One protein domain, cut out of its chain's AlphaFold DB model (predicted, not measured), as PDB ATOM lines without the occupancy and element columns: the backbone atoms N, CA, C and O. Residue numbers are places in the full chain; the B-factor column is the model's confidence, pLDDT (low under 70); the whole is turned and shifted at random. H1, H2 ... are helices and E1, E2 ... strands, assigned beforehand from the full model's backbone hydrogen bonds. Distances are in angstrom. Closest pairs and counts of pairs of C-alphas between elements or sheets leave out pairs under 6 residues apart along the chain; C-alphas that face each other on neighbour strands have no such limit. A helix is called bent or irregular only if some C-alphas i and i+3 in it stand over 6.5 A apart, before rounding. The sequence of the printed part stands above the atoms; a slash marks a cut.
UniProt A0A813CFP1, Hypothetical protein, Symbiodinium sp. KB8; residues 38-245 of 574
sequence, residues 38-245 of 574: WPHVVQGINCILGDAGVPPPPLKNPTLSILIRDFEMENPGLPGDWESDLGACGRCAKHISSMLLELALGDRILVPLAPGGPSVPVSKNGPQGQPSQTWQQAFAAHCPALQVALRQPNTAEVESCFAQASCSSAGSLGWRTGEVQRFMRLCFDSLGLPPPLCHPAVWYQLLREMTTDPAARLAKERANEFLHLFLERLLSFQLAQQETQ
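This is residues 38 to 245 of the 574 residues of the protein "Hypothetical protein" of Symbiodinium sp. KB8 (UniProt A0A813CFP1). Two helical lobes stand next to each other: a smaller one of H1, H2 and H3, and a larger one in which H4, H5 and H7 pack on the long helix H8 and H6 packs on H5. H7 lies near the middle of the whole and joins the lobes through H2, while the hairpin of E1 and E2 lies between H3 and H7; a tiny sheet of E3 and E4 lies where H8 begins. The printed part has 208 residues, mostly helix, in the order H1 H2 H3 E1 E2 H4 H5 E3 H6 H7 E4 H8, and both two-stranded sheets are antiparallel. It is compact, with a radius of gyration of the C-alphas of 18.3 A and spans of 54 by 46 by 28 A.

E1, residues 108 to 112, and E2, residues 119 to 123, form an antiparallel hairpin, with N 109 and O 122 within hydrogen-bond range at 2.8 A. H7, residues 200 to 210, comes closest to E2 at the C-alphas of Val 202 and Val 120, 6.6 A. H7 touches H2, residues 61 to 74, at a steep tilt of 58 degrees, opposite ways, the closest C-alphas being those of Ala 201 and Asp 70, 6.7 A. With residues 67 to 71 alone, H2 touches H3, residues 86 to 105, about perpendicular at 78 degrees; the closest C-alphas, Phe 71 and Cys 92, are 6.1 A apart. H3 touches H1, residues 39 to 51, at a steep tilt of 51 degrees, the same way, closest at C-alphas 93 and 45, 4.9 A. H8, residues 220 to 245, is the hub: it touches H7 at C-alphas 226 and 210, 6.7 A; H4, residues 137 to 151, at 238 and 140, 6.1 A; and H5, residues 155 to 165, at 224 and 158, 6.4 A. H5 touches H6, residues 179 to 190, at C-alphas 165 and 183, 4.9 A. E3, residues 172 to 174, and E4, residues 217 to 219, are antiparallel, with N 173 and O 218 2.9 A apart. Every O i to N i+4 pair is within hydrogen-bond range in H1, H2, H3, H5 and H6; H4 has 7 of 11, H7 6 of 7, H8 20 of 22.

H1 begins at C-alpha 39, (-8.051, -23.615, 10.718). H8 is 38.8 A long and ends at C-alpha 245, (19.993, -55.396, 12.734); H3 is 28.5 A, H4 21.6 A and H2 20.1 A. H4 and H8 are irregular, with C-alphas 141 and 144 7.9 A apart and 221 and 224 7.3 A apart.

The C-alphas farthest apart, of Gly 53 and Ala 156, are 56.8 A apart. The printed part has no cut. The links H2 to H3 and E2 to H4 are long; in the latter, residues 127 to 133 have pLDDT under 70.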
ATOM      1  N   TRP A  38      -8.372 -27.910  11.189       90.12
ATOM      2  CA  TRP A  38      -8.436 -27.072  12.388       90.12
ATOM      3  C   TRP A  38      -7.894 -25.672  12.068       90.12
ATOM      4  O   TRP A  38      -6.804 -25.317  12.525       90.12
ATOM      5  N   PRO A  39      -8.597 -24.862  11.246       92.75
ATOM      6  CA  PRO A  39      -8.051 -23.615  10.718       92.75
ATOM      7  C   PRO A  39      -7.691 -22.637  11.836       92.75
ATOM      8  O   PRO A  39      -6.656 -21.983  11.763       92.75
ATOM      9  N   HIS A  40      -8.497 -22.587  12.900       95.19
ATOM     10  CA  HIS A  40      -8.265 -21.706  14.042       95.19
ATOM     11  C   HIS A  40      -7.035 -22.113  14.859       95.19
ATOM     12  O   HIS A  40      -6.288 -21.243  15.301       95.19
ATOM     13  N   VAL A  41      -6.780 -23.417  15.011       96.06
ATOM     14  CA  VAL A  41      -5.579 -23.916  15.699       96.06
ATOM     15  C   VAL A  41      -4.335 -23.601  14.869       96.06
ATOM     16  O   VAL A  41      -3.386 -23.030  15.395       96.06
ATOM     17  N   VAL A  42      -4.356 -23.884  13.560       95.31
ATOM     18  CA  VAL A  42      -3.233 -23.574  12.654       95.31
ATOM     19  C   VAL A  42      -2.947 -22.074  12.613       95.31
ATOM     20  O   VAL A  42      -1.794 -21.661  12.713       95.31
ATOM     21  N   GLN A  43      -3.988 -21.247  12.508       95.38
ATOM     22  CA  GLN A  43      -3.847 -19.796  12.545       95.38
ATOM     23  C   GLN A  43      -3.242 -19.331  13.874       95.38
ATOM     24  O   GLN A  43      -2.312 -18.531  13.860       95.38
ATOM     25  N   GLY A  44      -3.712 -19.869  15.003       96.06
ATOM     26  CA  GLY A  44      -3.158 -19.572  16.323       96.06
ATOM     27  C   GLY A  44      -1.678 -19.942  16.442       96.06
ATOM     28  O   GLY A  44      -0.890 -19.128  16.914       96.06
ATOM     29  N   ILE A  45      -1.282 -21.124  15.956       95.94
ATOM     30  CA  ILE A  45       0.122 -21.571  15.946       95.94
ATOM     31  C   ILE A  45       0.977 -20.602  15.124       95.94
ATOM     32  O   ILE A  45       2.028 -20.162  15.588       95.94
ATOM     33  N   ASN A  46       0.513 -20.236  13.926       95.06
ATOM     34  CA  ASN A  46       1.228 -19.321  13.038       95.06
ATOM     35  C   ASN A  46       1.377 -17.921  13.645       95.06
ATOM     36  O   ASN A  46       2.427 -17.310  13.479       95.06
ATOM     37  N   CYS A  47       0.363 -17.423  14.362       95.88
ATOM     38  CA  CYS A  47       0.459 -16.160  15.091       95.88
ATOM     39  C   CYS A  47       1.499 -16.242  16.216       95.88
ATOM     40  O   CYS A  47       2.416 -15.432  16.244       95.88
ATOM     41  N   ILE A  48       1.416 -17.255  17.087       95.38
ATOM     42  CA  ILE A  48       2.322 -17.406  18.240       95.38
ATOM     43  C   ILE A  48       3.780 -17.557  17.789       95.38
ATOM     44  O   ILE A  48       4.680 -16.943  18.358       95.38
ATOM     45  N   LEU A  49       4.026 -18.371  16.761       92.06
ATOM     46  CA  LEU A  49       5.373 -18.568  16.226       92.06
ATOM     47  C   LEU A  49       5.856 -17.340  15.446       92.06
ATOM     48  O   LEU A  49       7.014 -16.954  15.588       92.06
ATOM     49  N   GLY A  50       4.968 -16.676  14.703       93.50
ATOM     50  CA  GLY A  50       5.270 -15.422  14.013       93.50
ATOM     51  C   GLY A  50       5.691 -14.307  14.974       93.50
ATOM     52  O   GLY A  50       6.680 -13.625  14.704       93.50
ATOM     53  N   ASP A  51       5.021 -14.182  16.121       93.12
ATOM     54  CA  ASP A  51       5.379 -13.230  17.184       93.12
ATOM     55  C   ASP A  51       6.759 -13.539  17.789       93.12
ATOM     56  O   ASP A  51       7.502 -12.630  18.161       93.12
ATOM     57  N   ALA A  52       7.145 -14.818  17.828       89.62
ATOM     58  CA  ALA A  52       8.488 -15.259  18.209       89.62
ATOM     59  C   ALA A  52       9.525 -15.127  17.071       89.62
ATOM     60  O   ALA A  52      10.687 -15.486  17.250       89.62
ATOM     61  N   GLY A  53       9.140 -14.637  15.889       91.44
ATOM     62  CA  GLY A  53      10.019 -14.549  14.722       91.44
ATOM     63  C   GLY A  53      10.391 -15.907  14.116       91.44
ATOM     64  O   GLY A  53      11.388 -15.990  13.394       91.44
ATOM     65  N   VAL A  54       9.609 -16.949  14.416       89.19
ATOM     66  CA  VAL A  54       9.745 -18.317  13.907       89.19
ATOM     67  C   VAL A  54       8.818 -18.486  12.696       89.19
ATOM     68  O   VAL A  54       7.629 -18.170  12.787       89.19
ATOM     69  N   PRO A  55       9.316 -18.970  11.542       88.00
ATOM     70  CA  PRO A  55       8.468 -19.198  10.382       88.00
ATOM     71  C   PRO A  55       7.390 -20.251  10.690       88.00
ATOM     72  O   PRO A  55       7.641 -21.185  11.457       88.00
ATOM     73  N   PRO A  56       6.198 -20.136  10.078       85.12
ATOM     74  CA  PRO A  56       5.117 -21.078  10.312       85.12
ATOM     75  C   PRO A  56       5.556 -22.494   9.900       85.12
ATOM     76  O   PRO A  56       5.985 -22.701   8.758       85.12
ATOM     77  N   PRO A  57       5.476 -23.477  10.808       85.00
ATOM     78  CA  PRO A  57       5.927 -24.829  10.541       85.00
ATOM     79  C   PRO A  57       4.985 -25.504   9.530       85.00
ATOM     80  O   PRO A  57       3.764 -25.359   9.644       85.00
ATOM     81  N   PRO A  58       5.500 -26.274   8.550       85.56
ATOM     82  CA  PRO A  58       4.664 -27.054   7.639       85.56
ATOM     83  C   PRO A  58       4.026 -28.245   8.374       85.56
ATOM     84  O   PRO A  58       4.468 -29.387   8.270       85.56
ATOM     85  N   LEU A  59       2.974 -27.981   9.148       86.44
ATOM     86  CA  LEU A  59       2.219 -29.001   9.868       86.44
ATOM     87  C   LEU A  59       1.197 -29.648   8.931       86.44
ATOM     88  O   LEU A  59       0.150 -29.074   8.631       86.44
ATOM     89  N   LYS A  60       1.479 -30.872   8.475       86.94
ATOM     90  CA  LYS A  60       0.467 -31.692   7.799       86.94
ATOM     91  C   LYS A  60      -0.618 -32.139   8.782       86.94
ATOM     92  O   LYS A  60      -0.354 -32.339   9.968       86.94
ATOM     93  N   ASN A  61      -1.814 -32.403   8.252       86.62
ATOM     94  CA  ASN A  61      -2.963 -32.872   9.034       86.62
ATOM     95  C   ASN A  61      -2.658 -34.066   9.968       86.62
ATOM     96  O   ASN A  61      -3.075 -33.993  11.116       86.62
ATOM     97  N   PRO A  62      -1.918 -35.127   9.573       87.81
ATOM     98  CA  PRO A  62      -1.661 -36.262  10.467       87.81
ATOM     99  C   PRO A  62      -0.841 -35.874  11.702       87.81
ATOM    100  O   PRO A  62      -1.167 -36.282  12.813       87.81
ATOM    101  N   THR A  63       0.197 -35.057  11.510       89.38
ATOM    102  CA  THR A  63       1.040 -34.548  12.595       89.38
ATOM    103  C   THR A  63       0.230 -33.645  13.512       89.38
ATOM    104  O   THR A  63       0.264 -33.811  14.728       89.38
ATOM    105  N   LEU A  64      -0.563 -32.739  12.936       92.06
ATOM    106  CA  LEU A  64      -1.421 -31.844  13.704       92.06
ATOM    107  C   LEU A  64      -2.446 -32.619  14.547       92.06
ATOM    108  O   LEU A  64      -2.608 -32.305  15.721       92.06
ATOM    109  N   SER A  65      -3.057 -33.678  14.004       92.62
ATOM    110  CA  SER A  65      -3.972 -34.548  14.755       92.62
ATOM    111  C   SER A  65      -3.324 -35.151  16.001       92.62
ATOM    112  O   SER A  65      -3.972 -35.249  17.036       92.62
ATOM    113  N   ILE A  66      -2.057 -35.568  15.922       92.88
ATOM    114  CA  ILE A  66      -1.331 -36.151  17.063       92.88
ATOM    115  C   ILE A  66      -1.079 -35.092  18.134       92.88
ATOM    116  O   ILE A  66      -1.305 -35.340  19.315       92.88
ATOM    117  N   LEU A  67      -0.653 -33.900  17.718       94.19
ATOM    118  CA  LEU A  67      -0.380 -32.785  18.625       94.19
ATOM    119  C   LEU A  67      -1.666 -32.288  19.309       94.19
ATOM    120  O   LEU A  67      -1.660 -31.971  20.496       94.19
ATOM    121  N   ILE A  68      -2.791 -32.285  18.588       94.62
ATOM    122  CA  ILE A  68      -4.115 -31.990  19.151       94.62
ATOM    123  C   ILE A  68      -4.541 -33.075  20.144       94.62
ATOM    124  O   ILE A  68      -5.046 -32.756  21.215       94.62
ATOM    125  N   ARG A  69      -4.316 -34.355  19.833       94.12
ATOM    126  CA  ARG A  69      -4.634 -35.460  20.752       94.12
ATOM    127  C   ARG A  69      -3.831 -35.372  22.048       94.12
ATOM    128  O   ARG A  69      -4.379 -35.648  23.109       94.12
ATOM    129  N   ASP A  70      -2.575 -34.942  21.993       94.12
ATOM    130  CA  ASP A  70      -1.793 -34.677  23.203       94.12
ATOM    131  C   ASP A  70      -2.429 -33.560  24.059       94.12
ATOM    132  O   ASP A  70      -2.622 -33.736  25.262       94.12
ATOM    133  N   PHE A  71      -2.902 -32.476  23.431       95.12
ATOM    134  CA  PHE A  71      -3.683 -31.441  24.122       95.12
ATOM    135  C   PHE A  71      -4.979 -31.990  24.746       95.12
ATOM    136  O   PHE A  71      -5.278 -31.682  25.901       95.12
ATOM    137  N   GLU A  72      -5.746 -32.812  24.021       93.88
ATOM    138  CA  GLU A  72      -6.967 -33.450  24.542       93.88
ATOM    139  C   GLU A  72      -6.676 -34.329  25.767       93.88
ATOM    140  O   GLU A  72      -7.428 -34.309  26.745       93.88
ATOM    141  N   MET A  73      -5.576 -35.086  25.720       92.81
ATOM    142  CA  MET A  73      -5.138 -35.963  26.803       92.81
ATOM    143  C   MET A  73      -4.852 -35.169  28.084       92.81
ATOM    144  O   MET A  73      -5.262 -35.594  29.166       92.81
ATOM    145  N   GLU A  74      -4.178 -34.023  27.968       92.50
ATOM    146  CA  GLU A  74      -3.845 -33.156  29.104       92.50
ATOM    147  C   GLU A  74      -5.038 -32.326  29.608       92.50
ATOM    148  O   GLU A  74      -5.025 -31.846  30.742       92.50
ATOM    149  N   ASN A  75      -6.099 -32.182  28.805       93.19
ATOM    150  CA  ASN A  75      -7.238 -31.316  29.106       93.19
ATOM    151  C   ASN A  75      -8.554 -32.102  29.194       93.19
ATOM    152  O   ASN A  75      -9.445 -31.969  28.352       93.19
ATOM    153  N   PRO A  76      -8.755 -32.877  30.274       87.38
ATOM    154  CA  PRO A  76      -9.948 -33.689  30.430       87.38
ATOM    155  C   PRO A  76     -11.256 -32.861  30.498       87.38
ATOM    156  O   PRO A  76     -12.347 -33.339  30.194       87.38
ATOM    157  N   GLY A  77     -11.203 -31.589  30.875       88.81
ATOM    158  CA  GLY A  77     -12.402 -30.748  30.948       88.81
ATOM    159  C   GLY A  77     -12.979 -30.304  29.598       88.81
ATOM    160  O   GLY A  77     -13.958 -29.562  29.604       88.81
ATOM    161  N   LEU A  78     -12.374 -30.677  28.463       90.88
ATOM    162  CA  LEU A  78     -12.783 -30.133  27.169       90.88
ATOM    163  C   LEU A  78     -14.204 -30.576  26.775       90.88
ATOM    164  O   LEU A  78     -14.519 -31.767  26.852       90.88
ATOM    165  N   PRO A  79     -15.058 -29.636  26.329       89.69
ATOM    166  CA  PRO A  79     -16.351 -29.978  25.750       89.69
ATOM    167  C   PRO A  79     -16.161 -30.746  24.434       89.69
ATOM    168  O   PRO A  79     -15.149 -30.591  23.752       89.69
ATOM    169  N   GLY A  80     -17.129 -31.588  24.060       87.19
ATOM    170  CA  GLY A  80     -17.019 -32.431  22.860       87.19
ATOM    171  C   GLY A  80     -16.904 -31.648  21.544       87.19
ATOM    172  O   GLY A  80     -16.410 -32.177  20.557       87.19
ATOM    173  N   ASP A  81     -17.321 -30.385  21.548       89.94
ATOM    174  CA  ASP A  81     -17.279 -29.434  20.441       89.94
ATOM    175  C   ASP A  81     -16.284 -28.287  20.686       89.94
ATOM    176  O   ASP A  81     -16.438 -27.207  20.113       89.94
ATOM    177  N   TRP A  82     -15.249 -28.509  21.508       93.50
ATOM    178  CA  TRP A  82     -14.258 -27.484  21.874       93.50
ATOM    179  C   TRP A  82     -13.593 -26.802  20.674       93.50
ATOM    180  O   TRP A  82     -13.154 -25.663  20.780       93.50
ATOM    181  N   GLU A  83     -13.551 -27.454  19.516       92.38
ATOM    182  CA  GLU A  83     -13.044 -26.874  18.269       92.38
ATOM    183  C   GLU A  83     -13.855 -25.661  17.782       92.38
ATOM    184  O   GLU A  83     -13.352 -24.842  17.016       92.38
ATOM    185  N   SER A  84     -15.110 -25.538  18.221       93.00
ATOM    186  CA  SER A  84     -15.961 -24.374  17.952       93.00
ATOM    187  C   SER A  84     -15.687 -23.218  18.922       93.00
ATOM    188  O   SER A  84     -16.064 -22.079  18.645       93.00
ATOM    189  N   ASP A  85     -15.029 -23.490  20.053       95.25
ATOM    190  CA  ASP A  85     -14.605 -22.483  21.022       95.25
ATOM    191  C   ASP A  85     -13.223 -21.931  20.636       95.25
ATOM    192  O   ASP A  85     -12.188 -22.591  20.766       95.25
ATOM    193  N   LEU A  86     -13.197 -20.669  20.196       95.56
ATOM    194  CA  LEU A  86     -11.960 -19.955  19.865       95.56
ATOM    195  C   LEU A  86     -10.984 -19.898  21.051       95.56
ATOM    196  O   LEU A  86      -9.771 -19.927  20.843       95.56
ATOM    197  N   GLY A  87     -11.491 -19.854  22.289       96.12
ATOM    198  CA  GLY A  87     -10.666 -19.876  23.493       96.12
ATOM    199  C   GLY A  87      -9.939 -21.209  23.664       96.12
ATOM    200  O   GLY A  87      -8.732 -21.230  23.919       96.12
ATOM    201  N   ALA A  88     -10.641 -22.330  23.487       95.94
ATOM    202  CA  ALA A  88     -10.035 -23.659  23.489       95.94
ATOM    203  C   ALA A  88      -9.054 -23.853  22.323       95.94
ATOM    204  O   ALA A  88      -7.955 -24.364  22.547       95.94
ATOM    205  N   CYS A  89      -9.379 -23.362  21.123       96.81
ATOM    206  CA  CYS A  89      -8.457 -23.371  19.983       96.81
ATOM    207  C   CYS A  89      -7.168 -22.587  20.270       96.81
ATOM    208  O   CYS A  89      -6.082 -23.065  19.951       96.81
ATOM    209  N   GLY A  90      -7.265 -21.419  20.914       96.88
ATOM    210  CA  GLY A  90      -6.103 -20.628  21.327       96.88
ATOM    211  C   GLY A  90      -5.235 -21.339  22.370       96.88
ATOM    212  O   GLY A  90      -4.009 -21.332  22.259       96.88
ATOM    213  N   ARG A  91      -5.850 -22.015  23.354       97.12
ATOM    214  CA  ARG A  91      -5.117 -22.853  24.324       97.12
ATOM    215  C   ARG A  91      -4.418 -24.029  23.643       97.12
ATOM    216  O   ARG A  91      -3.254 -24.281  23.941       97.12
ATOM    217  N   CYS A  92      -5.095 -24.696  22.709       97.12
ATOM    218  CA  CYS A  92      -4.524 -25.782  21.917       97.12
ATOM    219  C   CYS A  92      -3.328 -25.295  21.086       97.12
ATOM    220  O   CYS A  92      -2.253 -25.882  21.148       97.12
ATOM    221  N   ALA A  93      -3.468 -24.168  20.382       97.25
ATOM    222  CA  ALA A  93      -2.376 -23.570  19.621       97.25
ATOM    223  C   ALA A  93      -1.163 -23.248  20.506       97.25
ATOM    224  O   ALA A  93      -0.041 -23.608  20.161       97.25
ATOM    225  N   LYS A  94      -1.388 -22.643  21.681       96.94
ATOM    226  CA  LYS A  94      -0.326 -22.358  22.657       96.94
ATOM    227  C   LYS A  94       0.371 -23.630  23.146       96.94
ATOM    228  O   LYS A  94       1.597 -23.644  23.217       96.94
ATOM    229  N   HIS A  95      -0.395 -24.678  23.455       96.38
ATOM    230  CA  HIS A  95       0.137 -25.985  23.854       96.38
ATOM    231  C   HIS A  95       1.062 -26.559  22.783       96.38
ATOM    232  O   HIS A  95       2.216 -26.883  23.053       96.38
ATOM    233  N   ILE A  96       0.581 -26.601  21.540       96.19
ATOM    234  CA  ILE A  96       1.333 -27.138  20.407       96.19
ATOM    235  C   ILE A  96       2.602 -26.315  20.153       96.19
ATOM    236  O   ILE A  96       3.674 -26.891  19.989       96.19
ATOM    237  N   SER A  97       2.520 -24.982  20.169       95.75
ATOM    238  CA  SER A  97       3.696 -24.118  20.014       95.75
ATOM    239  C   SER A  97       4.737 -24.341  21.121       95.75
ATOM    240  O   SER A  97       5.924 -24.421  20.808       95.75
ATOM    241  N   SER A  98       4.316 -24.499  22.386       95.38
ATOM    242  CA  SER A  98       5.222 -24.833  23.503       95.38
ATOM    243  C   SER A  98       5.910 -26.173  23.275       95.38
ATOM    244  O   SER A  98       7.124 -26.289  23.380       95.38
ATOM    245  N   MET A  99       5.143 -27.183  22.876       95.12
ATOM    246  CA  MET A  99       5.652 -28.525  22.637       95.12
ATOM    247  C   MET A  99       6.646 -28.589  21.471       95.12
ATOM    248  O   MET A  99       7.646 -29.299  21.558       95.12
ATOM    249  N   LEU A 100       6.398 -27.846  20.388       93.81
ATOM    250  CA  LEU A 100       7.341 -27.731  19.270       93.81
ATOM    251  C   LEU A 100       8.656 -27.085  19.716       93.81
ATOM    252  O   LEU A 100       9.726 -27.545  19.315       93.81
ATOM    253  N   LEU A 101       8.583 -26.065  20.573       91.38
ATOM    254  CA  LEU A 101       9.760 -25.438  21.167       91.38
ATOM    255  C   LEU A 101      10.517 -26.419  22.078       91.38
ATOM    256  O   LEU A 101      11.726 -26.565  21.939       91.38
ATOM    257  N   GLU A 102       9.821 -27.150  22.949       93.25
ATOM    258  CA  GLU A 102      10.414 -28.166  23.833       93.25
ATOM    259  C   GLU A 102      11.083 -29.308  23.051       93.25
ATOM    260  O   GLU A 102      12.147 -29.793  23.437       93.25
ATOM    261  N   LEU A 103      10.498 -29.729  21.926       92.06
ATOM    262  CA  LEU A 103      11.129 -30.700  21.030       92.06
ATOM    263  C   LEU A 103      12.405 -30.138  20.393       92.06
ATOM    264  O   LEU A 103      13.406 -30.845  20.313       92.06
ATOM    265  N   ALA A 104      12.391 -28.874  19.966       89.81
ATOM    266  CA  ALA A 104      13.564 -28.215  19.394       89.81
ATOM    267  C   ALA A 104      14.687 -27.991  20.422       89.81
ATOM    268  O   ALA A 104      15.866 -28.025  20.066       89.81
ATOM    269  N   LEU A 105      14.332 -27.797  21.695       91.50
ATOM    270  CA  LEU A 105      15.272 -27.718  22.817       91.50
ATOM    271  C   LEU A 105      15.773 -29.099  23.278       91.50
ATOM    272  O   LEU A 105      16.769 -29.184  23.992       91.50
ATOM    273  N   GLY A 106      15.125 -30.187  22.846       91.44
ATOM    274  CA  GLY A 106      15.469 -31.556  23.239       91.44
ATOM    275  C   GLY A 106      14.937 -31.977  24.615       91.44
ATOM    276  O   GLY A 106      15.356 -33.016  25.140       91.44
ATOM    277  N   ASP A 107      14.008 -31.208  25.188       93.06
ATOM    278  CA  ASP A 107      13.301 -31.535  26.435       93.06
ATOM    279  C   ASP A 107      12.249 -32.634  26.217       93.06
ATOM    280  O   ASP A 107      11.939 -33.426  27.118       93.06
ATOM    281  N   ARG A 108      11.742 -32.732  24.984       92.38
ATOM    282  CA  ARG A 108      10.891 -33.826  24.513       92.38
ATOM    283  C   ARG A 108      11.601 -34.678  23.468       92.38
ATOM    284  O   ARG A 108      12.420 -34.198  22.690       92.38
ATOM    285  N   ILE A 109      11.242 -35.955  23.438       91.31
ATOM    286  CA  ILE A 109      11.643 -36.922  22.417       91.31
ATOM    287  C   ILE A 109      10.415 -37.392  21.642       91.31
ATOM    288  O   ILE A 109       9.303 -37.404  22.167       91.31
ATOM    289  N   LEU A 110      10.615 -37.812  20.400       91.00
ATOM    290  CA  LEU A 110       9.564 -38.421  19.594       91.00
ATOM    291  C   LEU A 110       9.610 -39.935  19.747       91.00
ATOM    292  O   LEU A 110      10.641 -40.563  19.514       91.00
ATOM    293  N   VAL A 111       8.479 -40.516  20.131       90.25
ATOM    294  CA  VAL A 111       8.307 -41.962  20.246       90.25
ATOM    295  C   VAL A 111       7.452 -42.438  19.071       90.25
ATOM    296  O   VAL A 111       6.297 -42.018  18.967       90.25
ATOM    297  N   PRO A 112       7.975 -43.300  18.183       90.19
ATOM    298  CA  PRO A 112       7.211 -43.790  17.044       90.19
ATOM    299  C   PRO A 112       6.038 -44.665  17.504       90.19
ATOM    300  O   PRO A 112       6.160 -45.437  18.460       90.19
ATOM    301  N   LEU A 113       4.910 -44.574  16.794       89.31
ATOM    302  CA  LEU A 113       3.728 -45.438  16.968       89.31
ATOM    303  C   LEU A 113       3.759 -46.670  16.067       89.31
ATOM    304  O   LEU A 113       3.157 -47.693  16.385       89.31
ATOM    305  N   ALA A 114       4.466 -46.558  14.946       88.75
ATOM    306  CA  ALA A 114       4.754 -47.636  14.017       88.75
ATOM    307  C   ALA A 114       6.121 -47.393  13.355       88.75
ATOM    308  O   ALA A 114       6.563 -46.242  13.308       88.75
ATOM    309  N   PRO A 115       6.783 -48.431  12.820       87.50
ATOM    310  CA  PRO A 115       7.990 -48.260  12.013       87.50
ATOM    311  C   PRO A 115       7.743 -47.321  10.827       87.50
ATOM    312  O   PRO A 115       6.826 -47.568  10.048       87.50
ATOM    313  N   GLY A 116       8.516 -46.232  10.714       85.50
ATOM    314  CA  GLY A 116       8.350 -45.217   9.660       85.50
ATOM    315  C   GLY A 116       7.069 -44.378   9.766       85.50
ATOM    316  O   GLY A 116       6.810 -43.521   8.920       85.50
ATOM    317  N   GLY A 117       6.259 -44.624  10.795       86.25
ATOM    318  CA  GLY A 117       4.946 -44.031  10.968       86.25
ATOM    319  C   GLY A 117       4.947 -42.728  11.770       86.25
ATOM    320  O   GLY A 117       5.990 -42.146  12.075       86.25
ATOM    321  N   PRO A 118       3.747 -42.253  12.145       88.25
ATOM    322  CA  PRO A 118       3.611 -41.110  13.034       88.25
ATOM    323  C   PRO A 118       4.316 -41.334  14.377       88.25
ATOM    324  O   PRO A 118       4.353 -42.448  14.904       88.25
ATOM    325  N   SER A 119       4.837 -40.250  14.950       90.69
ATOM    326  CA  SER A 119       5.495 -40.249  16.257       90.69
ATOM    327  C   SER A 119       4.791 -39.309  17.226       90.69
ATOM    328  O   SER A 119       4.258 -38.278  16.818       90.69
ATOM    329  N   VAL A 120       4.809 -39.665  18.508       92.12
ATOM    330  CA  VAL A 120       4.195 -38.892  19.590       92.12
ATOM    331  C   VAL A 120       5.284 -38.228  20.430       92.12
ATOM    332  O   VAL A 120       6.257 -38.893  20.794       92.12
ATOM    333  N   PRO A 121       5.145 -36.939  20.757       92.69
ATOM    334  CA  PRO A 121       6.077 -36.241  21.628       92.69
ATOM    335  C   PRO A 121       5.907 -36.669  23.086       92.69
ATOM    336  O   PRO A 121       4.809 -36.695  23.630       92.69
ATOM    337  N   VAL A 122       7.020 -36.994  23.735       91.81
ATOM    338  CA  VAL A 122       7.078 -37.478  25.115       91.81
ATOM    339  C   VAL A 122       8.159 -36.716  25.871       91.81
ATOM    340  O   VAL A 122       9.250 -36.496  25.352       91.81
ATOM    341  N   SER A 123       7.874 -36.321  27.111       90.44
ATOM    342  CA  SER A 123       8.854 -35.652  27.975       90.44
ATOM    343  C   SER A 123      10.019 -36.578  28.318       90.44
ATOM    344  O   SER A 123       9.810 -37.676  28.834       90.44
ATOM    345  N   LYS A 124      11.256 -36.117  28.101       87.75
ATOM    346  CA  LYS A 124      12.473 -36.891  28.395       87.75
ATOM    347  C   LYS A 124      12.643 -37.175  29.893       87.75
ATOM    348  O   LYS A 124      13.113 -38.245  30.266       87.75
ATOM    349  N   ASN A 125      12.212 -36.231  30.732       83.44
ATOM    350  CA  ASN A 125      12.334 -36.270  32.195       83.44
ATOM    351  C   ASN A 125      11.039 -36.699  32.905       83.44
ATOM    352  O   ASN A 125      10.868 -36.423  34.091       83.44
ATOM    353  N   GLY A 126      10.090 -37.317  32.190       72.12
ATOM    354  CA  GLY A 126       8.825 -37.737  32.794       72.12
ATOM    355  C   GLY A 126       9.044 -38.672  33.995       72.12
ATOM    356  O   GLY A 126      10.073 -39.340  34.063       72.12
ATOM    357  N   PRO A 127       8.078 -38.793  34.923       60.34
ATOM    358  CA  PRO A 127       8.190 -39.625  36.131       60.34
ATOM    359  C   PRO A 127       8.440 -41.121  35.862       60.34
ATOM    360  O   PRO A 127       8.731 -41.870  36.789       60.34
ATOM    361  N   GLN A 128       8.358 -41.566  34.601       58.84
ATOM    362  CA  GLN A 128       8.761 -42.908  34.168       58.84
ATOM    363  C   GLN A 128      10.210 -43.009  33.641       58.84
ATOM    364  O   GLN A 128      10.649 -44.107  33.325       58.84
ATOM    365  N   GLY A 129      10.952 -41.897  33.592       47.47
ATOM    366  CA  GLY A 129      12.383 -41.728  33.900       47.47
ATOM    367  C   GLY A 129      13.467 -42.547  33.191       47.47
ATOM    368  O   GLY A 129      14.641 -42.246  33.381       47.47
ATOM    369  N   GLN A 130      13.146 -43.555  32.385       51.62
ATOM    370  CA  GLN A 130      14.139 -44.363  31.680       51.62
ATOM    371  C   GLN A 130      13.828 -44.409  30.182       51.62
ATOM    372  O   GLN A 130      13.147 -45.318  29.713       51.62
ATOM    373  N   PRO A 131      14.384 -43.470  29.394       50.16
ATOM    374  CA  PRO A 131      14.418 -43.570  27.935       50.16
ATOM    375  C   PRO A 131      15.338 -44.701  27.412       50.16
ATOM    376  O   PRO A 131      15.620 -44.753  26.219       50.16
ATOM    377  N   SER A 132      15.837 -45.602  28.268       45.97
ATOM    378  CA  SER A 132      16.921 -46.548  27.953       45.97
ATOM    379  C   SER A 132      16.485 -47.901  27.388       45.97
ATOM    380  O   SER A 132      17.325 -48.612  26.844       45.97
ATOM    381  N   GLN A 133      15.200 -48.248  27.430       54.91
ATOM    382  CA  GLN A 133      14.653 -49.312  26.588       54.91
ATOM    383  C   GLN A 133      13.346 -48.821  25.992       54.91
ATOM    384  O   GLN A 133      12.407 -48.472  26.704       54.91
ATOM    385  N   THR A 134      13.292 -48.789  24.661       73.06
ATOM    386  CA  THR A 134      12.015 -48.692  23.957       73.06
ATOM    387  C   THR A 134      11.154 -49.817  24.520       73.06
ATOM    388  O   THR A 134      11.558 -50.972  24.466       73.06
ATOM    389  N   TRP A 135      10.024 -49.503  25.153       81.88
ATOM    390  CA  TRP A 135       9.135 -50.489  25.790       81.88
ATOM    391  C   TRP A 135       8.790 -51.660  24.850       81.88
ATOM    392  O   TRP A 135       8.489 -52.762  25.297       81.88
ATOM    393  N   GLN A 136       8.904 -51.430  23.539       87.69
ATOM    394  CA  GLN A 136       8.854 -52.432  22.486       87.69
ATOM    395  C   GLN A 136       9.929 -53.527  22.635       87.69
ATOM    396  O   GLN A 136       9.610 -54.697  22.458       87.69
ATOM    397  N   GLN A 137      11.183 -53.206  22.970       87.50
ATOM    398  CA  GLN A 137      12.286 -54.176  23.106       87.50
ATOM    399  C   GLN A 137      11.994 -55.281  24.125       87.50
ATOM    400  O   GLN A 137      12.427 -56.415  23.922       87.50
ATOM    401  N   ALA A 138      11.199 -54.997  25.163       89.38
ATOM    402  CA  ALA A 138      10.764 -56.007  26.129       89.38
ATOM    403  C   ALA A 138       9.982 -57.163  25.471       89.38
ATOM    404  O   ALA A 138       9.931 -58.265  26.009       89.38
ATOM    405  N   PHE A 139       9.416 -56.941  24.281       92.25
ATOM    406  CA  PHE A 139       8.633 -57.924  23.534       92.25
ATOM    407  C   PHE A 139       9.428 -58.690  22.474       92.25
ATOM    408  O   PHE A 139       8.865 -59.582  21.837       92.25
ATOM    409  N   ALA A 140      10.725 -58.420  22.299       92.44
ATOM    410  CA  ALA A 140      11.546 -59.102  21.296       92.44
ATOM    411  C   ALA A 140      11.539 -60.630  21.476       92.44
ATOM    412  O   ALA A 140      11.334 -61.373  20.514       92.44
ATOM    413  N   ALA A 141      11.651 -61.105  22.720       94.75
ATOM    414  CA  ALA A 141      11.590 -62.531  23.054       94.75
ATOM    415  C   ALA A 141      10.188 -63.151  22.874       94.75
ATOM    416  O   ALA A 141      10.053 -64.371  22.798       94.75
ATOM    417  N   HIS A 142       9.146 -62.325  22.773       95.50
ATOM    418  CA  HIS A 142       7.747 -62.750  22.725       95.50
ATOM    419  C   HIS A 142       7.143 -62.714  21.311       95.50
ATOM    420  O   HIS A 142       5.949 -62.970  21.157       95.50
ATOM    421  N   CYS A 143       7.939 -62.459  20.261       94.88
ATOM    422  CA  CYS A 143       7.454 -62.424  18.873       94.88
ATOM    423  C   CYS A 143       6.615 -63.655  18.467       94.88
ATOM    424  O   CYS A 143       5.558 -63.461  17.864       94.88
ATOM    425  N   PRO A 144       7.004 -64.907  18.799       95.50
ATOM    426  CA  PRO A 144       6.189 -66.074  18.457       95.50
ATOM    427  C   PRO A 144       4.815 -66.059  19.139       95.50
ATOM    428  O   PRO A 144       3.813 -66.365  18.500       95.50
ATOM    429  N   ALA A 145       4.751 -65.654  20.413       95.69
ATOM    430  CA  ALA A 145       3.496 -65.562  21.158       95.69
ATOM    431  C   ALA A 145       2.576 -64.473  20.579       95.69
ATOM    432  O   ALA A 145       1.389 -64.723  20.381       95.69
ATOM    433  N   LEU A 146       3.134 -63.314  20.208       95.88
ATOM    434  CA  LEU A 146       2.398 -62.248  19.515       95.88
ATOM    435  C   LEU A 146       1.794 -62.739  18.188       95.88
ATOM    436  O   LEU A 146       0.630 -62.473  17.900       95.88
ATOM    437  N   GLN A 147       2.556 -63.498  17.392       96.25
ATOM    438  CA  GLN A 147       2.067 -64.062  16.127       96.25
ATOM    439  C   GLN A 147       0.944 -65.084  16.326       96.25
ATOM    440  O   GLN A 147       0.003 -65.117  15.534       96.25
ATOM    441  N   VAL A 148       1.035 -65.925  17.362       96.12
ATOM    442  CA  VAL A 148      -0.030 -66.881  17.702       96.12
ATOM    443  C   VAL A 148      -1.291 -66.136  18.130       96.12
ATOM    444  O   VAL A 148      -2.358 -66.416  17.587       96.12
ATOM    445  N   ALA A 149      -1.161 -65.144  19.015       95.94
ATOM    446  CA  ALA A 149      -2.280 -64.334  19.493       95.94
ATOM    447  C   ALA A 149      -3.007 -63.601  18.351       95.94
ATOM    448  O   ALA A 149      -4.234 -63.592  18.308       95.94
ATOM    449  N   LEU A 150      -2.264 -63.052  17.381       96.25
ATOM    450  CA  LEU A 150      -2.839 -62.399  16.197       96.25
ATOM    451  C   LEU A 150      -3.571 -63.376  15.263       96.25
ATOM    452  O   LEU A 150      -4.583 -63.026  14.665       96.25
ATOM    453  N   ARG A 151      -3.079 -64.614  15.121       95.88
ATOM    454  CA  ARG A 151      -3.705 -65.626  14.250       95.88
ATOM    455  C   ARG A 151      -4.936 -66.275  14.872       95.88
ATOM    456  O   ARG A 151      -5.791 -66.765  14.139       95.88
ATOM    457  N   GLN A 152      -4.987 -66.340  16.198       93.38
ATOM    458  CA  GLN A 152      -6.026 -67.036  16.950       93.38
ATOM    459  C   GLN A 152      -6.562 -66.122  18.062       93.38
ATOM    460  O   GLN A 152      -6.285 -66.361  19.238       93.38
ATOM    461  N   PRO A 153      -7.314 -65.062  17.711       89.56
ATOM    462  CA  PRO A 153      -7.873 -64.157  18.705       89.56
ATOM    463  C   PRO A 153      -8.895 -64.894  19.576       89.56
ATOM    464  O   PRO A 153      -9.914 -65.382  19.083       89.56
ATOM    465  N   ASN A 154      -8.640 -64.964  20.884       94.75
ATOM    466  CA  ASN A 154      -9.580 -65.540  21.839       94.75
ATOM    467  C   ASN A 154     -10.598 -64.484  22.293       94.75
ATOM    468  O   ASN A 154     -10.446 -63.846  23.333       94.75
ATOM    469  N   THR A 155     -11.643 -64.283  21.490       95.44
ATOM    470  CA  THR A 155     -12.651 -63.238  21.735       95.44
ATOM    471  C   THR A 155     -13.355 -63.387  23.085       95.44
ATOM    472  O   THR A 155     -13.621 -62.382  23.738       95.44
ATOM    473  N   ALA A 156     -13.596 -64.618  23.548       96.56
ATOM    474  CA  ALA A 156     -14.232 -64.878  24.840       96.56
ATOM    475  C   ALA A 156     -13.357 -64.420  26.023       96.56
ATOM    476  O   ALA A 156     -13.856 -63.810  26.971       96.56
ATOM    477  N   GLU A 157     -12.045 -64.664  25.955       96.94
ATOM    478  CA  GLU A 157     -11.099 -64.155  26.954       96.94
ATOM    479  C   GLU A 157     -10.996 -62.629  26.916       96.94
ATOM    480  O   GLU A 157     -10.995 -61.996  27.973       96.94
ATOM    481  N   VAL A 158     -10.985 -62.024  25.724       97.19
ATOM    482  CA  VAL A 158     -10.967 -60.560  25.571       97.19
ATOM    483  C   VAL A 158     -12.219 -59.927  26.180       97.19
ATOM    484  O   VAL A 158     -12.118 -58.942  26.911       97.19
ATOM    485  N   GLU A 159     -13.399 -60.502  25.943       96.62
ATOM    486  CA  GLU A 159     -14.647 -60.036  26.554       96.62
ATOM    487  C   GLU A 159     -14.630 -60.160  28.084       96.62
ATOM    488  O   GLU A 159     -15.091 -59.251  28.779       96.62
ATOM    489  N   SER A 160     -14.060 -61.246  28.616       97.25
ATOM    490  CA  SER A 160     -13.861 -61.421  30.059       97.25
ATOM    491  C   SER A 160     -12.919 -60.357  30.630       97.25
ATOM    492  O   SER A 160     -13.243 -59.723  31.636       97.25
ATOM    493  N   CYS A 161     -11.790 -60.090  29.964       97.94
ATOM    494  CA  CYS A 161     -10.850 -59.040  30.361       97.94
ATOM    495  C   CYS A 161     -11.507 -57.653  30.335       97.94
ATOM    496  O   CYS A 161     -11.290 -56.848  31.241       97.94
ATOM    497  N   PHE A 162     -12.346 -57.378  29.331       97.50
ATOM    498  CA  PHE A 162     -13.102 -56.132  29.231       97.50
ATOM    499  C   PHE A 162     -14.064 -55.966  30.411       97.50
ATOM    500  O   PHE A 162     -14.061 -54.927  31.070       97.50
ATOM    501  N   ALA A 163     -14.841 -57.007  30.726       96.62
ATOM    502  CA  ALA A 163     -15.772 -56.993  31.852       96.62
ATOM    503  C   ALA A 163     -15.057 -56.802  33.201       96.62
ATOM    504  O   ALA A 163     -15.548 -56.072  34.055       96.62
ATOM    505  N   GLN A 164     -13.881 -57.407  33.383       96.81
ATOM    506  CA  GLN A 164     -13.073 -57.263  34.600       96.81
ATOM    507  C   GLN A 164     -12.404 -55.888  34.738       96.81
ATOM    508  O   GLN A 164     -12.146 -55.424  35.853       96.81
ATOM    509  N   ALA A 165     -12.072 -55.245  33.618       97.19
ATOM    510  CA  ALA A 165     -11.473 -53.917  33.613       97.19
ATOM    511  C   ALA A 165     -12.498 -52.806  33.857       97.19
ATOM    512  O   ALA A 165     -12.144 -51.776  34.427       97.19
ATOM    513  N   SER A 166     -13.739 -53.027  33.423       95.50
ATOM    514  CA  SER A 166     -14.861 -52.103  33.539       95.50
ATOM    515  C   SER A 166     -15.272 -51.938  35.007       95.50
ATOM    516  O   SER A 166     -15.837 -52.837  35.623       95.50
ATOM    517  N   CYS A 167     -14.970 -50.777  35.587       90.56
ATOM    518  CA  CYS A 167     -15.441 -50.384  36.916       90.56
ATOM    519  C   CYS A 167     -16.834 -49.746  36.836       90.56
ATOM    520  O   CYS A 167     -17.614 -49.822  37.784       90.56
ATOM    521  N   SER A 168     -17.144 -49.104  35.707       81.69
ATOM    522  CA  SER A 168     -18.459 -48.533  35.427       81.69
ATOM    523  C   SER A 168     -19.262 -49.472  34.530       81.69
ATOM    524  O   SER A 168     -18.793 -49.863  33.469       81.69
ATOM    525  N   SER A 169     -20.501 -49.815  34.890       73.12
ATOM    526  CA  SER A 169     -21.387 -50.682  34.085       73.12
ATOM    527  C   SER A 169     -21.866 -50.036  32.767       73.12
ATOM    528  O   SER A 169     -22.934 -50.364  32.258       73.12
ATOM    529  N   ALA A 170     -21.107 -49.085  32.223       79.00
ATOM    530  CA  ALA A 170     -21.460 -48.219  31.105       79.00
ATOM    531  C   ALA A 170     -21.149 -48.827  29.723       79.00
ATOM    532  O   ALA A 170     -21.177 -48.109  28.725       79.00
ATOM    533  N   GLY A 171     -20.796 -50.117  29.647       92.62
ATOM    534  CA  GLY A 171     -20.503 -50.814  28.384       92.62
ATOM    535  C   GLY A 171     -19.278 -50.284  27.621       92.62
ATOM    536  O   GLY A 171     -19.046 -50.668  26.478       92.62
ATOM    537  N   SER A 172     -18.490 -49.400  28.236       96.12
ATOM    538  CA  SER A 172     -17.299 -48.786  27.653       96.12
ATOM    539  C   SER A 172     -16.225 -48.588  28.720       96.12
ATOM    540  O   SER A 172     -16.543 -48.434  29.898       96.12
ATOM    541  N   LEU A 173     -14.957 -48.611  28.312       96.38
ATOM    542  CA  LEU A 173     -13.816 -48.354  29.192       96.38
ATOM    543  C   LEU A 173     -13.345 -46.915  29.010       96.38
ATOM    544  O   LEU A 173     -13.076 -46.488  27.885       96.38
ATOM    545  N   GLY A 174     -13.220 -46.175  30.105       94.56
ATOM    546  CA  GLY A 174     -12.697 -44.816  30.098       94.56
ATOM    547  C   GLY A 174     -11.169 -44.768  30.073       94.56
ATOM    548  O   GLY A 174     -10.488 -45.473  30.820       94.56
ATOM    549  N   TRP A 175     -10.611 -43.867  29.260       94.00
ATOM    550  CA  TRP A 175      -9.183 -43.535  29.304       94.00
ATOM    551  C   TRP A 175      -8.747 -43.004  30.680       94.00
ATOM    552  O   TRP A 175      -7.746 -43.433  31.251       94.00
ATOM    553  N   ARG A 176      -9.525 -42.068  31.236       91.19
ATOM    554  CA  ARG A 176      -9.161 -41.304  32.448       91.19
ATOM    555  C   ARG A 176      -9.244 -42.102  33.734       91.19
ATOM    556  O   ARG A 176      -8.514 -41.835  34.677       91.19
ATOM    557  N   THR A 177     -10.158 -43.061  33.768       93.06
ATOM    558  CA  THR A 177     -10.347 -43.988  34.885       93.06
ATOM    559  C   THR A 177      -9.240 -45.043  34.935       93.06
ATOM    560  O   THR A 177      -9.183 -45.818  35.886       93.06
ATOM    561  N   GLY A 178      -8.355 -45.092  33.931       94.00
ATOM    562  CA  GLY A 178      -7.325 -46.120  33.825       94.00
ATOM    563  C   GLY A 178      -7.864 -47.476  33.353       94.00
ATOM    564  O   GLY A 178      -7.130 -48.468  33.370       94.00
ATOM    565  N   GLU A 179      -9.146 -47.552  32.973       95.94
ATOM    566  CA  GLU A 179      -9.823 -48.805  32.624       95.94
ATOM    567  C   GLU A 179      -9.244 -49.406  31.339       95.94
ATOM    568  O   GLU A 179      -9.037 -50.615  31.275       95.94
ATOM    569  N   VAL A 180      -8.885 -48.578  30.350       95.81
ATOM    570  CA  VAL A 180      -8.244 -49.040  29.102       95.81
ATOM    571  C   VAL A 180      -6.872 -49.671  29.379       95.81
ATOM    572  O   VAL A 180      -6.565 -50.756  28.888       95.81
ATOM    573  N   GLN A 181      -6.051 -49.039  30.217       95.56
ATOM    574  CA  GLN A 181      -4.728 -49.542  30.596       95.56
ATOM    575  C   GLN A 181      -4.846 -50.802  31.465       95.56
ATOM    576  O   GLN A 181      -4.012 -51.704  31.387       95.56
ATOM    577  N   ARG A 182      -5.873 -50.886  32.321       96.19
ATOM    578  CA  ARG A 182      -6.183 -52.101  33.086       96.19
ATOM    579  C   ARG A 182      -6.604 -53.244  32.164       96.19
ATOM    580  O   ARG A 182      -6.063 -54.334  32.307       96.19
ATOM    581  N   PHE A 183      -7.499 -52.988  31.214       97.06
ATOM    582  CA  PHE A 183      -7.929 -53.954  30.203       97.06
ATOM    583  C   PHE A 183      -6.745 -54.539  29.443       97.06
ATOM    584  O   PHE A 183      -6.589 -55.753  29.388       97.06
ATOM    585  N   MET A 184      -5.854 -53.684  28.947       96.94
ATOM    586  CA  MET A 184      -4.694 -54.145  28.193       96.94
ATOM    587  C   MET A 184      -3.722 -54.963  29.041       96.94
ATOM    588  O   MET A 184      -3.197 -55.961  28.560       96.94
ATOM    589  N   ARG A 185      -3.524 -54.611  30.318       96.62
ATOM    590  CA  ARG A 185      -2.734 -55.447  31.237       96.62
ATOM    591  C   ARG A 185      -3.355 -56.830  31.439       96.62
ATOM    592  O   ARG A 185      -2.614 -57.801  31.410       96.62
ATOM    593  N   LEU A 186      -4.677 -56.919  31.592       97.56
ATOM    594  CA  LEU A 186      -5.383 -58.199  31.731       97.56
ATOM    595  C   LEU A 186      -5.272 -59.055  30.461       97.56
ATOM    596  O   LEU A 186      -4.974 -60.239  30.559       97.56
ATOM    597  N   CYS A 187      -5.432 -58.455  29.278       97.44
ATOM    598  CA  CYS A 187      -5.259 -59.166  28.008       97.44
ATOM    599  C   CYS A 187      -3.821 -59.665  27.814       97.44
ATOM    600  O   CYS A 187      -3.605 -60.751  27.292       97.44
ATOM    601  N   PHE A 188      -2.815 -58.882  28.207       97.06
ATOM    602  CA  PHE A 188      -1.423 -59.321  28.101       97.06
ATOM    603  C   PHE A 188      -1.118 -60.445  29.094       97.06
ATOM    604  O   PHE A 188      -0.482 -61.422  28.710       97.06
ATOM    605  N   ASP A 189      -1.643 -60.357  30.316       97.19
ATOM    606  CA  ASP A 189      -1.521 -61.411  31.325       97.19
ATOM    607  C   ASP A 189      -2.169 -62.727  30.858       97.19
ATOM    608  O   ASP A 189      -1.536 -63.780  30.918       97.19
ATOM    609  N   SER A 190      -3.373 -62.677  30.268       97.19
ATOM    610  CA  SER A 190      -4.048 -63.873  29.735       97.19
ATOM    611  C   SER A 190      -3.289 -64.523  28.571       97.19
ATOM    612  O   SER A 190      -3.346 -65.738  28.391       97.19
ATOM    613  N   LEU A 191      -2.537 -63.730  27.803       96.62
ATOM    614  CA  LEU A 191      -1.667 -64.202  26.723       96.62
ATOM    615  C   LEU A 191      -0.280 -64.664  27.212       96.62
ATOM    616  O   LEU A 191       0.523 -65.130  26.401       96.62
ATOM    617  N   GLY A 192       0.029 -64.534  28.508       96.31
ATOM    618  CA  GLY A 192       1.356 -64.826  29.061       96.31
ATOM    619  C   GLY A 192       2.442 -63.851  28.589       96.31
ATOM    620  O   GLY A 192       3.610 -64.226  28.464       96.31
ATOM    621  N   LEU A 193       2.056 -62.615  28.274       96.06
ATOM    622  CA  LEU A 193       2.936 -61.541  27.827       96.06
ATOM    623  C   LEU A 193       3.222 -60.567  28.979       96.06
ATOM    624  O   LEU A 193       2.348 -60.324  29.815       96.06
ATOM    625  N   PRO A 194       4.417 -59.951  29.029       95.31
ATOM    626  CA  PRO A 194       4.701 -58.931  30.028       95.31
ATOM    627  C   PRO A 194       3.789 -57.710  29.823       95.31
ATOM    628  O   PRO A 194       3.446 -57.382  28.684       95.31
ATOM    629  N   PRO A 195       3.402 -56.998  30.895       93.31
ATOM    630  CA  PRO A 195       2.544 -55.832  30.770       93.31
ATOM    631  C   PRO A 195       3.230 -54.736  29.929       93.31
ATOM    632  O   PRO A 195       4.399 -54.424  30.162       93.31
ATOM    633  N   PRO A 196       2.523 -54.114  28.971       90.50
ATOM    634  CA  PRO A 196       3.092 -53.072  28.123       90.50
ATOM    635  C   PRO A 196       3.387 -51.793  28.922       90.50
ATOM    636  O   PRO A 196       2.480 -51.052  29.303       90.50
ATOM    637  N   LEU A 197       4.674 -51.519  29.153       89.19
ATOM    638  CA  LEU A 197       5.179 -50.334  29.862       89.19
ATOM    639  C   LEU A 197       5.374 -49.137  28.916       89.19
ATOM    640  O   LEU A 197       6.438 -48.522  28.892       89.19
ATOM    641  N   CYS A 198       4.378 -48.824  28.086       88.19
ATOM    642  CA  CYS A 198       4.469 -47.683  27.178       88.19
ATOM    643  C   CYS A 198       3.980 -46.378  27.823       88.19
ATOM    644  O   CYS A 198       3.162 -46.377  28.747       88.19
ATOM    645  N   HIS A 199       4.500 -45.256  27.321       89.81
ATOM    646  CA  HIS A 199       4.140 -43.925  27.805       89.81
ATOM    647  C   HIS A 199       2.636 -43.650  27.589       89.81
ATOM    648  O   HIS A 199       2.106 -44.030  26.540       89.81
ATOM    649  N   PRO A 200       1.933 -42.946  28.502       91.31
ATOM    650  CA  PRO A 200       0.501 -42.650  28.363       91.31
ATOM    651  C   PRO A 200       0.108 -42.014  27.024       91.31
ATOM    652  O   PRO A 200      -0.924 -42.363  26.462       91.31
ATOM    653  N   ALA A 201       0.960 -41.150  26.471       92.12
ATOM    654  CA  ALA A 201       0.719 -40.527  25.171       92.12
ATOM    655  C   ALA A 201       0.632 -41.554  24.018       92.12
ATOM    656  O   ALA A 201      -0.188 -41.406  23.116       92.12
ATOM    657  N   VAL A 202       1.414 -42.643  24.075       92.12
ATOM    658  CA  VAL A 202       1.364 -43.736  23.085       92.12
ATOM    659  C   VAL A 202       0.038 -44.485  23.190       92.12
ATOM    660  O   VAL A 202      -0.639 -44.698  22.186       92.12
ATOM    661  N   TRP A 203      -0.362 -44.845  24.410       91.88
ATOM    662  CA  TRP A 203      -1.650 -45.487  24.669       91.88
ATOM    663  C   TRP A 203      -2.831 -44.656  24.170       91.88
ATOM    664  O   TRP A 203      -3.702 -45.177  23.472       91.88
ATOM    665  N   TYR A 204      -2.854 -43.373  24.539       94.19
ATOM    666  CA  TYR A 204      -3.925 -42.457  24.172       94.19
ATOM    667  C   TYR A 204      -4.041 -42.349  22.656       94.19
ATOM    668  O   TYR A 204      -5.128 -42.446  22.092       94.19
ATOM    669  N   GLN A 205      -2.903 -42.222  21.983       94.69
ATOM    670  CA  GLN A 205      -2.864 -42.082  20.544       94.69
ATOM    671  C   GLN A 205      -3.384 -43.325  19.811       94.69
ATOM    672  O   GLN A 205      -4.186 -43.178  18.889       94.69
ATOM    673  N   LEU A 206      -2.994 -44.529  20.245       93.62
ATOM    674  CA  LEU A 206      -3.509 -45.784  19.682       93.62
ATOM    675  C   LEU A 206      -5.013 -45.940  19.935       93.62
ATOM    676  O   LEU A 206      -5.750 -46.392  19.064       93.62
ATOM    677  N   LEU A 207      -5.497 -45.522  21.105       95.44
ATOM    678  CA  LEU A 207      -6.926 -45.525  21.405       95.44
ATOM    679  C   LEU A 207      -7.696 -44.571  20.476       95.44
ATOM    680  O   LEU A 207      -8.739 -44.943  19.941       95.44
ATOM    681  N   ARG A 208      -7.162 -43.372  20.220       93.81
ATOM    682  CA  ARG A 208      -7.752 -42.377  19.303       93.81
ATOM    683  C   ARG A 208      -7.663 -42.773  17.822       93.81
ATOM    684  O   ARG A 208      -8.285 -42.123  16.987       93.81
ATOM    685  N   GLU A 209      -6.912 -43.814  17.457       91.50
ATOM    686  CA  GLU A 209      -7.027 -44.445  16.129       91.50
ATOM    687  C   GLU A 209      -8.317 -45.276  16.003       91.50
ATOM    688  O   GLU A 209      -8.847 -45.403  14.904       91.50
ATOM    689  N   MET A 210      -8.859 -45.773  17.121       91.19
ATOM    690  CA  MET A 210     -10.031 -46.657  17.148       91.19
ATOM    691  C   MET A 210     -11.347 -45.954  17.482       91.19
ATOM    692  O   MET A 210     -12.417 -46.476  17.173       91.19
ATOM    693  N   THR A 211     -11.293 -44.794  18.138       91.62
ATOM    694  CA  THR A 211     -12.488 -44.073  18.584       91.62
ATOM    695  C   THR A 211     -12.459 -42.609  18.176       91.62
ATOM    696  O   THR A 211     -11.444 -41.924  18.308       91.62
ATOM    697  N   THR A 212     -13.607 -42.112  17.719       88.69
ATOM    698  CA  THR A 212     -13.850 -40.683  17.501       88.69
ATOM    699  C   THR A 212     -14.358 -39.990  18.764       88.69
ATOM    700  O   THR A 212     -14.365 -38.763  18.810       88.69
ATOM    701  N   ASP A 213     -14.717 -40.746  19.810       88.38
ATOM    702  CA  ASP A 213     -15.250 -40.198  21.058       88.38
ATOM    703  C   ASP A 213     -14.241 -39.238  21.715       88.38
ATOM    704  O   ASP A 213     -13.144 -39.684  22.072       88.38
ATOM    705  N   PRO A 214     -14.579 -37.947  21.903       81.75
ATOM    706  CA  PRO A 214     -13.697 -36.980  22.557       81.75
ATOM    707  C   PRO A 214     -13.374 -37.355  24.010       81.75
ATOM    708  O   PRO A 214     -12.335 -36.957  24.530       81.75
ATOM    709  N   ALA A 215     -14.214 -38.158  24.674       88.12
ATOM    710  CA  ALA A 215     -13.909 -38.683  26.004       88.12
ATOM    711  C   ALA A 215     -12.920 -39.866  25.980       88.12
ATOM    712  O   ALA A 215     -12.567 -40.383  27.045       88.12
ATOM    713  N   ALA A 216     -12.478 -40.281  24.786       91.88
ATOM    714  CA  ALA A 216     -11.585 -41.403  24.544       91.88
ATOM    715  C   ALA A 216     -12.069 -42.678  25.253       91.88
ATOM    716  O   ALA A 216     -11.335 -43.294  26.029       91.88
ATOM    717  N   ARG A 217     -13.335 -43.056  25.032       94.00
ATOM    718  CA  ARG A 217     -13.879 -44.321  25.536       94.00
ATOM    719  C   ARG A 217     -13.723 -45.432  24.506       94.00
ATOM    720  O   ARG A 217     -13.941 -45.229  23.308       94.00
ATOM    721  N   LEU A 218     -13.377 -46.621  24.993       96.06
ATOM    722  CA  LEU A 218     -13.326 -47.849  24.207       96.06
ATOM    723  C   LEU A 218     -14.632 -48.626  24.392       96.06
ATOM    724  O   LEU A 218     -14.899 -49.141  25.477       96.06
ATOM    725  N   ALA A 219     -15.446 -48.699  23.341       95.69
ATOM    726  CA  ALA A 219     -16.666 -49.503  23.334       95.69
ATOM    727  C   ALA A 219     -16.342 -51.007  23.352       95.69
ATOM    728  O   ALA A 219     -15.317 -51.427  22.802       95.69
ATOM    729  N   LYS A 220     -17.222 -51.820  23.955       95.81
ATOM    730  CA  LYS A 220     -17.034 -53.276  24.073       95.81
ATOM    731  C   LYS A 220     -16.797 -53.939  22.716       95.81
ATOM    732  O   LYS A 220     -15.919 -54.786  22.585       95.81
ATOM    733  N   GLU A 221     -17.531 -53.511  21.697       95.50
ATOM    734  CA  GLU A 221     -17.511 -54.087  20.351       95.50
ATOM    735  C   GLU A 221     -16.156 -53.887  19.653       95.50
ATOM    736  O   GLU A 221     -15.766 -54.690  18.812       95.50
ATOM    737  N   ARG A 222     -15.408 -52.842  20.034       96.19
ATOM    738  CA  ARG A 222     -14.094 -52.494  19.469       96.19
ATOM    739  C   ARG A 222     -12.921 -53.028  20.296       96.19
ATOM    740  O   ARG A 222     -11.771 -52.844  19.908       96.19
ATOM    741  N   ALA A 223     -13.178 -53.690  21.425       96.50
ATOM    742  CA  ALA A 223     -12.133 -54.129  22.350       96.50
ATOM    743  C   ALA A 223     -11.145 -55.120  21.712       96.50
ATOM    744  O   ALA A 223      -9.931 -54.981  21.872       96.50
ATOM    745  N   ASN A 224     -11.660 -56.087  20.948       96.44
ATOM    746  CA  ASN A 224     -10.832 -57.067  20.246       96.44
ATOM    747  C   ASN A 224     -10.004 -56.425  19.124       96.44
ATOM    748  O   ASN A 224      -8.832 -56.750  18.957       96.44
ATOM    749  N   GLU A 225     -10.588 -55.476  18.390       96.56
ATOM    750  CA  GLU A 225      -9.874 -54.729  17.350       96.56
ATOM    751  C   GLU A 225      -8.745 -53.880  17.943       96.56
ATOM    752  O   GLU A 225      -7.650 -53.845  17.391       96.56
ATOM    753  N   PHE A 226      -8.977 -53.249  19.099       96.56
ATOM    754  CA  PHE A 226      -7.950 -52.476  19.795       96.56
ATOM    755  C   PHE A 226      -6.783 -53.354  20.270       96.56
ATOM    756  O   PHE A 226      -5.625 -52.992  20.056       96.56
ATOM    757  N   LEU A 227      -7.065 -54.529  20.851       96.94
ATOM    758  CA  LEU A 227      -6.020 -55.493  21.210       96.94
ATOM    759  C   LEU A 227      -5.234 -55.941  19.970       96.94
ATOM    760  O   LEU A 227      -4.005 -55.930  19.993       96.94
ATOM    761  N   HIS A 228      -5.928 -56.290  18.885       96.19
ATOM    762  CA  HIS A 228      -5.292 -56.719  17.643       96.19
ATOM    763  C   HIS A 228      -4.389 -55.626  17.059       96.19
ATOM    764  O   HIS A 228      -3.229 -55.901  16.758       96.19
ATOM    765  N   LEU A 229      -4.878 -54.383  16.962       95.31
ATOM    766  CA  LEU A 229      -4.090 -53.235  16.506       95.31
ATOM    767  C   LEU A 229      -2.818 -53.083  17.345       95.31
ATOM    768  O   LEU A 229      -1.728 -52.918  16.805       95.31
ATOM    769  N   PHE A 230      -2.937 -53.172  18.670       95.44
ATOM    770  CA  PHE A 230      -1.793 -53.017  19.563       95.44
ATOM    771  C   PHE A 230      -0.743 -54.125  19.363       95.44
ATOM    772  O   PHE A 230       0.452 -53.837  19.266       95.44
ATOM    773  N   LEU A 231      -1.178 -55.386  19.267       96.06
ATOM    774  CA  LEU A 231      -0.298 -56.532  19.013       96.06
ATOM    775  C   LEU A 231       0.374 -56.440  17.634       96.06
ATOM    776  O   LEU A 231       1.558 -56.750  17.501       96.06
ATOM    777  N   GLU A 232      -0.352 -55.970  16.620       95.50
ATOM    778  CA  GLU A 232       0.163 -55.757  15.268       95.50
ATOM    779  C   GLU A 232       1.239 -54.665  15.243       95.50
ATOM    780  O   GLU A 232       2.323 -54.878  14.692       95.50
ATOM    781  N   ARG A 233       1.002 -53.529  15.915       94.06
ATOM    782  CA  ARG A 233       2.008 -52.465  16.063       94.06
ATOM    783  C   ARG A 233       3.258 -52.989  16.758       94.06
ATOM    784  O   ARG A 233       4.361 -52.782  16.254       94.06
ATOM    785  N   LEU A 234       3.101 -53.726  17.858       93.94
ATOM    786  CA  LEU A 234       4.219 -54.358  18.558       93.94
ATOM    787  C   LEU A 234       5.033 -55.272  17.641       93.94
ATOM    788  O   LEU A 234       6.255 -55.149  17.585       93.94
ATOM    789  N   LEU A 235       4.366 -56.156  16.898       95.00
ATOM    790  CA  LEU A 235       5.035 -57.074  15.984       95.00
ATOM    791  C   LEU A 235       5.752 -56.326  14.853       95.00
ATOM    792  O   LEU A 235       6.886 -56.671  14.522       95.00
ATOM    793  N   SER A 236       5.136 -55.274  14.304       93.75
ATOM    794  CA  SER A 236       5.748 -54.452  13.254       93.75
ATOM    795  C   SER A 236       7.063 -53.814  13.719       93.75
ATOM    796  O   SER A 236       8.055 -53.861  12.992       93.75
ATOM    797  N   PHE A 237       7.126 -53.324  14.965       92.38
ATOM    798  CA  PHE A 237       8.365 -52.808  15.551       92.38
ATOM    799  C   PHE A 237       9.460 -53.860  15.646       92.38
ATOM    800  O   PHE A 237      10.609 -53.566  15.322       92.38
ATOM    801  N   GLN A 238       9.117 -55.081  16.057       93.19
ATOM    802  CA  GLN A 238      10.104 -56.152  16.166       93.19
ATOM    803  C   GLN A 238      10.669 -56.544  14.804       93.19
ATOM    804  O   GLN A 238      11.877 -56.727  14.669       93.19
ATOM    805  N   LEU A 239       9.812 -56.634  13.786       91.94
ATOM    806  CA  LEU A 239      10.243 -56.961  12.430       91.94
ATOM    807  C   LEU A 239      11.165 -55.876  11.861       91.94
ATOM    808  O   LEU A 239      12.259 -56.197  11.399       91.94
ATOM    809  N   ALA A 240      10.797 -54.600  11.996       91.62
ATOM    810  CA  ALA A 240      11.630 -53.489  11.537       91.62
ATOM    811  C   ALA A 240      12.987 -53.417  12.268       91.62
ATOM    812  O   ALA A 240      14.026 -53.145  11.658       91.62
ATOM    813  N   GLN A 241      13.013 -53.707  13.576       90.38
ATOM    814  CA  GLN A 241      14.263 -53.789  14.337       90.38
ATOM    815  C   GLN A 241      15.151 -54.944  13.858       90.38
ATOM    816  O   GLN A 241      16.355 -54.751  13.690       90.38
ATOM    817  N   GLN A 242      14.579 -56.121  13.586       91.00
ATOM    818  CA  GLN A 242      15.330 -57.263  13.053       91.00
ATOM    819  C   GLN A 242      15.912 -56.979  11.665       91.00
ATOM    820  O   GLN A 242      17.055 -57.346  11.396       91.00
ATOM    821  N   GLU A 243      15.156 -56.322  10.786       91.81
ATOM    822  CA  GLU A 243      15.636 -55.915   9.460       91.81
ATOM    823  C   GLU A 243      16.806 -54.938   9.565       91.81
ATOM    824  O   GLU A 243      17.834 -55.138   8.918       91.81
ATOM    825  N   THR A 244      16.693 -53.947  10.451       90.25
ATOM    826  CA  THR A 244      17.770 -52.984  10.715       90.25
ATOM    827  C   THR A 244      19.023 -53.691  11.239       90.25
ATOM    828  O   THR A 244      20.119 -53.465  10.732       90.25
ATOM    829  N   GLN A 245      18.874 -54.614  12.196       90.56
ATOM    830  CA  GLN A 245      19.993 -55.396  12.734       90.56
ATOM    831  C   GLN A 245      20.652 -56.284  11.670       90.56
ATOM    832  O   GLN A 245      21.880 -56.342  11.597       90.56
TER     833      GLN A 245